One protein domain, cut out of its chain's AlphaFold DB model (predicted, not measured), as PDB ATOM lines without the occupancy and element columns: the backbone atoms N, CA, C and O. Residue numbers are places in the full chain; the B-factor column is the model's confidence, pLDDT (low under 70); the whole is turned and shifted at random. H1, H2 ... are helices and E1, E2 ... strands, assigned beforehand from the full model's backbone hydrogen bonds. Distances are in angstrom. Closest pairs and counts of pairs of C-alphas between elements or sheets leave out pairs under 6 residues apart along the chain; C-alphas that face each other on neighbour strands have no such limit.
ATOM      1  N   GLN A 129     -15.218 -23.439  41.713       86.50
ATOM      2  CA  GLN A 129     -14.873 -24.357  40.635       86.50
ATOM      3  C   GLN A 129     -16.040 -24.461  39.647       86.50
ATOM      4  O   GLN A 129     -17.176 -24.665  40.076       86.50
ATOM      5  N   PRO A 130     -15.792 -24.339  38.330       84.44
ATOM      6  CA  PRO A 130     -16.813 -24.628  37.334       84.44
ATOM      7  C   PRO A 130     -17.292 -26.074  37.457       84.44
ATOM      8  O   PRO A 130     -16.479 -26.983  37.622       84.44
ATOM      9  N   ASN A 131     -18.596 -26.302  37.302       90.31
ATOM     10  CA  ASN A 131     -19.113 -27.653  37.135       90.31
ATOM     11  C   ASN A 131     -18.722 -28.165  35.738       90.31
ATOM     12  O   ASN A 131     -19.385 -27.860  34.748       90.31
ATOM     13  N   TYR A 132     -17.630 -28.924  35.652       89.44
ATOM     14  CA  TYR A 132     -17.107 -29.434  34.383       89.44
ATOM     15  C   TYR A 132     -18.046 -30.414  33.673       89.44
ATOM     16  O   TYR A 132     -17.916 -30.571  32.459       89.44
ATOM     17  N   ASN A 133     -18.995 -31.007  34.401       92.00
ATOM     18  CA  ASN A 133     -19.994 -31.935  33.872       92.00
ATOM     19  C   ASN A 133     -21.240 -31.215  33.340       92.00
ATOM     20  O   ASN A 133     -22.056 -31.827  32.655       92.00
ATOM     21  N   ALA A 134     -21.393 -29.917  33.619       92.06
ATOM     22  CA  ALA A 134     -22.492 -29.138  33.069       92.06
ATOM     23  C   ALA A 134     -22.368 -29.001  31.536       92.06
ATOM     24  O   ALA A 134     -21.252 -29.054  30.999       92.06
ATOM     25  N   PRO A 135     -23.488 -28.778  30.823       94.00
ATOM     26  CA  PRO A 135     -23.481 -28.503  29.387       94.00
ATOM     27  C   PRO A 135     -22.567 -27.326  29.023       94.00
ATOM     28  O   PRO A 135     -22.473 -26.347  29.769       94.00
ATOM     29  N   ALA A 136     -21.904 -27.393  27.865       93.19
ATOM     30  CA  ALA A 136     -20.991 -26.342  27.424       93.19
ATOM     31  C   ALA A 136     -21.680 -24.963  27.364       93.19
ATOM     32  O   ALA A 136     -22.810 -24.819  26.893       93.19
ATOM     33  N   SER A 137     -20.978 -23.915  27.811       93.19
ATOM     34  CA  SER A 137     -21.498 -22.543  27.756       93.19
ATOM     35  C   SER A 137     -21.637 -22.058  26.311       93.19
ATOM     36  O   SER A 137     -20.819 -22.379  25.446       93.19
ATOM     37  N   ARG A 138     -22.626 -21.194  26.053       93.56
ATOM     38  CA  ARG A 138     -22.841 -20.573  24.738       93.56
ATOM     39  C   ARG A 138     -21.592 -19.867  24.206       93.56
ATOM     40  O   ARG A 138     -21.320 -19.924  23.008       93.56
ATOM     41  N   ASP A 139     -20.824 -19.227  25.083       92.69
ATOM     42  CA  ASP A 139     -19.592 -18.540  24.689       92.69
ATOM     43  C   ASP A 139     -18.472 -19.530  24.324       92.69
ATOM     44  O   ASP A 139     -17.708 -19.258  23.400       92.69
ATOM     45  N   MET A 140     -18.423 -20.708  24.964       92.38
ATOM     46  CA  MET A 140     -17.506 -21.792  24.582       92.38
ATOM     47  C   MET A 140     -17.889 -22.388  23.226       92.38
ATOM     48  O   MET A 140     -17.020 -22.584  22.385       92.38
ATOM     49  N   ALA A 141     -19.184 -22.606  22.976       94.12
ATOM     50  CA  ALA A 141     -19.664 -23.072  21.676       94.12
ATOM     51  C   ALA A 141     -19.364 -22.061  20.557       94.12
ATOM     52  O   ALA A 141     -18.928 -22.448  19.474       94.12
ATOM     53  N   ARG A 142     -19.538 -20.756  20.816       94.94
ATOM     54  CA  ARG A 142     -19.148 -19.702  19.867       94.94
ATOM     55  C   ARG A 142     -17.640 -19.712  19.610       94.94
ATOM     56  O   ARG A 142     -17.241 -19.608  18.458       94.94
ATOM     57  N   ALA A 143     -16.828 -19.854  20.658       93.69
ATOM     58  CA  ALA A 143     -15.378 -19.942  20.526       93.69
ATOM     59  C   ALA A 143     -14.963 -21.159  19.687       93.69
ATOM     60  O   ALA A 143     -14.206 -20.992  18.744       93.69
ATOM     61  N   LEU A 144     -15.517 -22.347  19.950       93.25
ATOM     62  CA  LEU A 144     -15.219 -23.563  19.180       93.25
ATOM     63  C   LEU A 144     -15.511 -23.382  17.690       93.25
ATOM     64  O   LEU A 144     -14.709 -23.767  16.848       93.25
ATOM     65  N   LEU A 145     -16.648 -22.767  17.360       92.75
ATOM     66  CA  LEU A 145     -17.007 -22.497  15.969       92.75
ATOM     67  C   LEU A 145     -16.104 -21.457  15.306       92.75
ATOM     68  O   LEU A 145     -15.888 -21.552  14.101       92.75
ATOM     69  N   ALA A 146     -15.603 -20.482  16.067       93.31
ATOM     70  CA  ALA A 146     -14.640 -19.505  15.569       93.31
ATOM     71  C   ALA A 146     -13.278 -20.155  15.271       93.31
ATOM     72  O   ALA A 146     -12.677 -19.828  14.259       93.31
ATOM     73  N   GLU A 147     -12.851 -21.128  16.085       91.50
ATOM     74  CA  GLU A 147     -11.636 -21.931  15.854       91.50
ATOM     75  C   GLU A 147     -11.831 -23.055  14.809       91.50
ATOM     76  O   GLU A 147     -10.972 -23.914  14.644       91.50
ATOM     77  N   GLY A 148     -12.980 -23.108  14.124       90.56
ATOM     78  CA  GLY A 148     -13.217 -24.074  13.044       90.56
ATOM     79  C   GLY A 148     -13.628 -25.485  13.486       90.56
ATOM     80  O   GLY A 148     -13.573 -26.411  12.677       90.56
ATOM     81  N   TYR A 149     -14.090 -25.674  14.728       92.19
ATOM     82  CA  TYR A 149     -14.513 -26.985  15.230       92.19
ATOM     83  C   TYR A 149     -15.574 -27.659  14.341       92.19
ATOM     84  O   TYR A 149     -16.604 -27.072  13.980       92.19
ATOM     85  N   ARG A 150     -15.352 -28.947  14.055       90.75
ATOM     86  CA  ARG A 150     -16.285 -29.831  13.351       90.75
ATOM     87  C   ARG A 150     -16.609 -31.043  14.216       90.75
ATOM     88  O   ARG A 150     -15.716 -31.677  14.764       90.75
ATOM     89  N   GLN A 151     -17.891 -31.377  14.307       87.75
ATOM     90  CA  GLN A 151     -18.370 -32.509  15.087       87.75
ATOM     91  C   GLN A 151     -18.324 -33.793  14.245       87.75
ATOM     92  O   GLN A 151     -18.804 -33.781  13.104       87.75
ATOM     93  N   PRO A 152     -17.783 -34.899  14.784       85.81
ATOM     94  CA  PRO A 152     -17.865 -36.201  14.140       85.81
ATOM     95  C   PRO A 152     -19.309 -36.707  14.151       85.81
ATOM     96  O   PRO A 152     -19.969 -36.735  15.189       85.81
ATOM     97  N   VAL A 153     -19.804 -37.109  12.985       85.19
ATOM     98  CA  VAL A 153     -21.125 -37.714  12.801       85.19
ATOM     99  C   VAL A 153     -20.934 -39.057  12.112       85.19
ATOM    100  O   VAL A 153     -20.280 -39.130  11.070       85.19
ATOM    101  N   LYS A 154     -21.509 -40.122  12.675       83.50
ATOM    102  CA  LYS A 154     -21.522 -41.438  12.028       83.50
ATOM    103  C   LYS A 154     -22.441 -41.393  10.804       83.50
ATOM    104  O   LYS A 154     -23.607 -41.017  10.913       83.50
ATOM    105  N   GLY A 155     -21.896 -41.718   9.636       79.19
ATOM    106  CA  GLY A 155     -22.667 -41.915   8.413       79.19
ATOM    107  C   GLY A 155     -23.349 -43.284   8.394       79.19
ATOM    108  O   GLY A 155     -22.986 -44.171   9.163       79.19
ATOM    109  N   LYS A 156     -24.304 -43.469   7.471       74.88
ATOM    110  CA  LYS A 156     -25.021 -44.746   7.276       74.88
ATOM    111  C   LYS A 156     -24.076 -45.932   7.018       74.88
ATOM    112  O   LYS A 156     -24.386 -47.051   7.390       74.88
ATOM    113  N   ASN A 157     -22.893 -45.667   6.465       76.56
ATOM    114  CA  ASN A 157     -21.913 -46.674   6.053       76.56
ATOM    115  C   ASN A 157     -20.864 -46.960   7.152       76.56
ATOM    116  O   ASN A 157     -19.740 -47.343   6.841       76.56
ATOM    117  N   GLY A 158     -21.143 -46.625   8.418       76.94
ATOM    118  CA  GLY A 158     -20.207 -46.773   9.545       76.94
ATOM    119  C   GLY A 158     -19.037 -45.774   9.570       76.94
ATOM    120  O   GLY A 158     -18.429 -45.561  10.618       76.94
ATOM    121  N   ARG A 159     -18.746 -45.093   8.452       79.06
ATOM    122  CA  ARG A 159     -17.692 -44.070   8.354       79.06
ATOM    123  C   ARG A 159     -18.061 -42.798   9.121       79.06
ATOM    124  O   ARG A 159     -19.180 -42.290   9.015       79.06
ATOM    125  N   THR A 160     -17.100 -42.244   9.854       82.75
ATOM    126  CA  THR A 160     -17.270 -40.988  10.596       82.75
ATOM    127  C   THR A 160     -16.950 -39.803   9.692       82.75
ATOM    128  O   THR A 160     -15.855 -39.714   9.147       82.75
ATOM    129  N   ARG A 161     -17.894 -38.870   9.543       84.69
ATOM    130  CA  ARG A 161     -17.710 -37.635   8.773       84.69
ATOM    131  C   ARG A 161     -17.718 -36.422   9.692       84.69
ATOM    132  O   ARG A 161     -18.574 -36.301  10.563       84.69
ATOM    133  N   LEU A 162     -16.805 -35.485   9.456       86.44
ATOM    134  CA  LEU A 162     -16.760 -34.214  10.174       86.44
ATOM    135  C   LEU A 162     -17.763 -33.228   9.563       86.44
ATOM    136  O   LEU A 162     -17.645 -32.849   8.396       86.44
ATOM    137  N   LYS A 163     -18.749 -32.791  10.351       86.94
ATOM    138  CA  LYS A 163     -19.743 -31.785   9.945       86.94
ATOM    139  C   LYS A 163     -19.612 -30.535  10.813       86.94
ATOM    140  O   LYS A 163     -19.336 -30.619  12.007       86.94
ATOM    141  N   ARG A 164     -19.841 -29.356  10.227       86.44
ATOM    142  CA  ARG A 164     -19.952 -28.108  10.996       86.44
ATOM    143  C   ARG A 164     -21.129 -28.228  11.967       86.44
ATOM    144  O   ARG A 164     -22.252 -28.486  11.535       86.44
ATOM    145  N   ALA A 165     -20.862 -28.069  13.259       89.00
ATOM    146  CA  ALA A 165     -21.895 -28.123  14.286       89.00
ATOM    147  C   ALA A 165     -22.593 -26.765  14.437       89.00
ATOM    148  O   ALA A 165     -22.021 -25.713  14.155       89.00
ATOM    149  N   SER A 166     -23.838 -26.775  14.904       91.56
ATOM    150  CA  SER A 166     -24.502 -25.560  15.388       91.56
ATOM    151  C   SER A 166     -24.151 -25.296  16.857       91.56
ATOM    152  O   SER A 166     -23.809 -26.216  17.600       91.56
ATOM    153  N   GLN A 167     -24.306 -24.048  17.322       91.88
ATOM    154  CA  GLN A 167     -24.091 -23.709  18.741       91.88
ATOM    155  C   GLN A 167     -24.949 -24.583  19.669       91.88
ATOM    156  O   GLN A 167     -24.443 -25.100  20.660       91.88
ATOM    157  N   LYS A 168     -26.228 -24.795  19.322       92.88
ATOM    158  CA  LYS A 168     -27.156 -25.625  20.109       92.88
ATOM    159  C   LYS A 168     -26.691 -27.081  20.200       92.88
ATOM    160  O   LYS A 168     -26.778 -27.674  21.268       92.88
ATOM    161  N   GLN A 169     -26.182 -27.644  19.102       91.31
ATOM    162  CA  GLN A 169     -25.664 -29.014  19.094       91.31
ATOM    163  C   GLN A 169     -24.423 -29.152  19.972       91.31
ATOM    164  O   GLN A 169     -24.379 -30.064  20.786       91.31
ATOM    165  N   ILE A 170     -23.471 -28.217  19.890       91.56
ATOM    166  CA  ILE A 170     -22.271 -28.239  20.743       91.56
ATOM    167  C   ILE A 170     -22.656 -28.195  22.224       91.56
ATOM    168  O   ILE A 170     -22.150 -28.987  23.011       91.56
ATOM    169  N   MET A 171     -23.589 -27.311  22.594       93.69
ATOM    170  CA  MET A 171     -24.075 -27.208  23.972       93.69
ATOM    171  C   MET A 171     -24.770 -28.489  24.452       93.69
ATOM    172  O   MET A 171     -24.664 -28.820  25.627       93.69
ATOM    173  N   LYS A 172     -25.473 -29.210  23.565       91.75
ATOM    174  CA  LYS A 172     -26.162 -30.465  23.902       91.75
ATOM    175  C   LYS A 172     -25.209 -31.661  23.973       91.75
ATOM    176  O   LYS A 172     -25.425 -32.552  24.782       91.75
ATOM    177  N   THR A 173     -24.205 -31.714  23.100       90.25
ATOM    178  CA  THR A 173     -23.319 -32.880  22.983       90.25
ATOM    179  C   THR A 173     -22.147 -32.834  23.956       90.25
ATOM    180  O   THR A 173     -21.684 -33.889  24.377       90.25
ATOM    181  N   MET A 174     -21.637 -31.647  24.289       91.31
ATOM    182  CA  MET A 174     -20.368 -31.510  25.005       91.31
ATOM    183  C   MET A 174     -20.563 -30.887  26.381       91.31
ATOM    184  O   MET A 174     -21.320 -29.925  26.545       91.31
ATOM    185  N   THR A 175     -19.809 -31.381  27.357       95.06
ATOM    186  CA  THR A 175     -19.701 -30.736  28.669       95.06
ATOM    187  C   THR A 175     -18.711 -29.567  28.636       95.06
ATOM    188  O   THR A 175     -17.908 -29.429  27.708       95.06
ATOM    189  N   ILE A 176     -18.728 -28.717  29.665       92.56
ATOM    190  CA  ILE A 176     -17.754 -27.626  29.845       92.56
ATOM    191  C   ILE A 176     -16.314 -28.157  29.816       92.56
ATOM    192  O   ILE A 176     -15.447 -27.542  29.189       92.56
ATOM    193  N   GLY A 177     -16.054 -29.294  30.472       91.38
ATOM    194  CA  GLY A 177     -14.733 -29.926  30.492       91.38
ATOM    195  C   GLY A 177     -14.270 -30.359  29.101       91.38
ATOM    196  O   GLY A 177     -13.173 -29.992  28.676       91.38
ATOM    197  N   GLN A 178     -15.132 -31.067  28.364       93.19
ATOM    198  CA  GLN A 178     -14.836 -31.535  27.006       93.19
ATOM    199  C   GLN A 178     -14.626 -30.369  26.034       93.19
ATOM    200  O   GLN A 178     -13.623 -30.323  25.324       93.19
ATOM    201  N   ALA A 179     -15.528 -29.383  26.040       92.50
ATOM    202  CA  ALA A 179     -15.415 -28.197  25.194       92.50
ATOM    203  C   ALA A 179     -14.141 -27.391  25.500       92.50
ATOM    204  O   ALA A 179     -13.482 -26.896  24.586       92.50
ATOM    205  N   GLY A 180     -13.766 -27.287  26.779       90.75
ATOM    206  CA  GLY A 180     -12.534 -26.629  27.206       90.75
ATOM    207  C   GLY A 180     -11.266 -27.350  26.741       90.75
ATOM    208  O   GLY A 180     -10.313 -26.687  26.334       90.75
ATOM    209  N   LEU A 181     -11.253 -28.687  26.768       91.69
ATOM    210  CA  LEU A 181     -10.125 -29.491  26.289       91.69
ATOM    211  C   LEU A 181      -9.956 -29.359  24.773       91.69
ATOM    212  O   LEU A 181      -8.850 -29.094  24.310       91.69
ATOM    213  N   VAL A 182     -11.052 -29.448  24.015       91.62
ATOM    214  CA  VAL A 182     -11.020 -29.264  22.556       91.62
ATOM    215  C   VAL A 182     -10.577 -27.850  22.186       91.62
ATOM    216  O   VAL A 182      -9.713 -27.691  21.330       91.62
ATOM    217  N   LEU A 183     -11.083 -26.813  22.866       90.75
ATOM    218  CA  LEU A 183     -10.611 -25.436  22.659       90.75
ATOM    219  C   LEU A 183      -9.117 -25.280  22.930       90.75
ATOM    220  O   LEU A 183      -8.452 -24.512  22.240       90.75
ATOM    221  N   LYS A 184      -8.597 -25.975  23.946       89.69
ATOM    222  CA  LYS A 184      -7.167 -25.955  24.254       89.69
ATOM    223  C   LYS A 184      -6.359 -26.576  23.115       89.69
ATOM    224  O   LYS A 184      -5.375 -25.971  22.711       89.69
ATOM    225  N   ALA A 185      -6.796 -27.731  22.611       90.75
ATOM    226  CA  ALA A 185      -6.140 -28.436  21.512       90.75
ATOM    227  C   ALA A 185      -6.156 -27.621  20.208       90.75
ATOM    228  O   ALA A 185      -5.136 -27.522  19.545       90.75
ATOM    229  N   LEU A 186      -7.283 -26.979  19.875       89.50
ATOM    230  CA  LEU A 186      -7.401 -26.167  18.657       89.50
ATOM    231  C   LEU A 186      -6.552 -24.892  18.691       89.50
ATOM    232  O   LEU A 186      -6.063 -24.455  17.658       89.50
ATOM    233  N   ARG A 187      -6.392 -24.277  19.867       89.19
ATOM    234  CA  ARG A 187      -5.652 -23.013  20.021       89.19
ATOM    235  C   ARG A 187      -4.161 -23.185  20.282       89.19
ATOM    236  O   ARG A 187      -3.491 -22.171  20.450       89.19
ATOM    237  N   ASP A 188      -3.706 -24.424  20.470       84.25
ATOM    238  CA  ASP A 188      -2.377 -24.777  20.985       84.25
ATOM    239  C   ASP A 188      -1.891 -23.837  22.110       84.25
ATOM    240  O   ASP A 188      -0.772 -23.327  22.143       84.25
ATOM    241  N   SER A 189      -2.805 -23.497  23.028       75.75
ATOM    242  CA  SER A 189      -2.579 -22.409  23.983       75.75
ATOM    243  C   SER A 189      -2.458 -22.918  25.410       75.75
ATOM    244  O   SER A 189      -3.272 -23.701  25.915       75.75
ATOM    245  N   GLN A 190      -1.439 -22.420  26.106       76.81
ATOM    246  CA  GLN A 190      -1.281 -22.660  27.532       76.81
ATOM    247  C   GLN A 190      -2.305 -21.852  28.336       76.81
ATOM    248  O   GLN A 190      -2.677 -20.724  27.994       76.81
ATOM    249  N   LYS A 191      -2.774 -22.432  29.448       79.56
ATOM    250  CA  LYS A 191      -3.718 -21.758  30.349       79.56
ATOM    251  C   LYS A 191      -3.044 -20.516  30.941       79.56
ATOM    252  O   LYS A 191      -2.112 -20.636  31.736       79.56
ATOM    253  N   LYS A 192      -3.540 -19.323  30.593       86.12
ATOM    254  CA  LYS A 192      -3.044 -18.062  31.162       86.12
ATOM    255  C   LYS A 192      -3.286 -18.045  32.671       86.12
ATOM    256  O   LYS A 192      -4.429 -18.047  33.122       86.12
ATOM    257  N   GLN A 193      -2.206 -17.985  33.445       90.25
ATOM    258  CA  GLN A 193      -2.280 -17.893  34.908       90.25
ATOM    259  C   GLN A 193      -2.580 -16.472  35.393       90.25
ATOM    260  O   GLN A 193      -3.146 -16.294  36.473       90.25
ATOM    261  N   ARG A 194      -2.224 -15.464  34.588       93.25
ATOM    262  CA  ARG A 194      -2.410 -14.040  34.877       93.25
ATOM    263  C   ARG A 194      -2.855 -13.281  33.629       93.25
ATOM    264  O   ARG A 194      -2.408 -13.593  32.526       93.25
ATOM    265  N   TRP A 195      -3.725 -12.291  33.793       93.44
ATOM    266  CA  TRP A 195      -4.102 -11.356  32.731       93.44
ATOM    267  C   TRP A 195      -4.432  -9.979  33.303       93.44
ATOM    268  O   TRP A 195      -4.916  -9.853  34.427       93.44
ATOM    269  N   THR A 196      -4.196  -8.944  32.504       93.88
ATOM    270  CA  THR A 196      -4.420  -7.552  32.905       93.88
ATOM    271  C   THR A 196      -5.767  -7.060  32.390       93.88
ATOM    272  O   THR A 196      -6.034  -7.072  31.187       93.88
ATOM    273  N   ILE A 197      -6.627  -6.599  33.296       91.00
ATOM    274  CA  ILE A 197      -7.890  -5.939  32.974       91.00
ATOM    275  C   ILE A 197      -7.639  -4.434  32.907       91.00
ATOM    276  O   ILE A 197      -7.320  -3.798  33.910       91.00
TER     277      ILE A 197
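AT A GLANCE: This is residues 129 to 197 of the 233 residues of an uncharacterized protein of Endozoicomonas montiporae CL-33 (UniProt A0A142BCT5). Picture a small core of three helices, H1 and H3 side by side and H2 crosswise to H1, with the hairpin of strands E1 and E2 reaching toward one end and a free tail, residues 188 to 197, sticking out at the other. The hairpin and the tail with E3 make the length of the rod, which spans 50 by 24 by 16 A. The printed part has 69 residues, in the order H1, E1, E2, H2, H3, E3; E1 and E2 form an antiparallel sheet, and the class is mixed, helices and strands. It is only just loose, close to compact, with a radius of gyration of the C-alphas of 13.7 A.

HOW THE PARTS SIT: Past residues 129 to 137, look at H1, residues 138 to 146, and then at the hairpin of E1, residues 150 to 154, and E2, residues 160 to 164. Across this antiparallel pair, N 151 and O 163 are within hydrogen-bond range at 2.8 A, as are N 161 and O 153 at 2.8 A. Next, H2, residues 167 to 173, touches H1 about perpendicular at 73 degrees; their closest C-alphas, of Ala 141 and Gln 167, are 5.3 A apart. H3, residues 176 to 186, touches H1 at a shallow tilt of 21 degrees, the same way; their closest C-alphas, of Leu 144 and Leu 183, are 6.1 A apart. H2 and H3 are only just apart, with closest C-alphas at 8.2 A. In H1, H2 and H3 every O i to N i+4 pair is within hydrogen-bond range. Last, E3, residues 194 to 197, stands free and pairs with no named strand.

IN THESE COORDINATES: Find C-alpha 138 at (-22.841, -20.573, 24.738), where H1 begins its 12.3 A. H3 runs 15.3 A from C-alpha 176 at (-17.754, -27.626, 29.845). E1 is 12.8 A long and E2 13.2 A. E3 ends at C-alpha 197, (-7.890, -5.939, 32.974).

THE WHOLE: The farthest C-alphas, of Asn 157 and Ile 197, are 50.8 A apart. The printed part has no cut and no long link. No printed residue is under 70 in pLDDT.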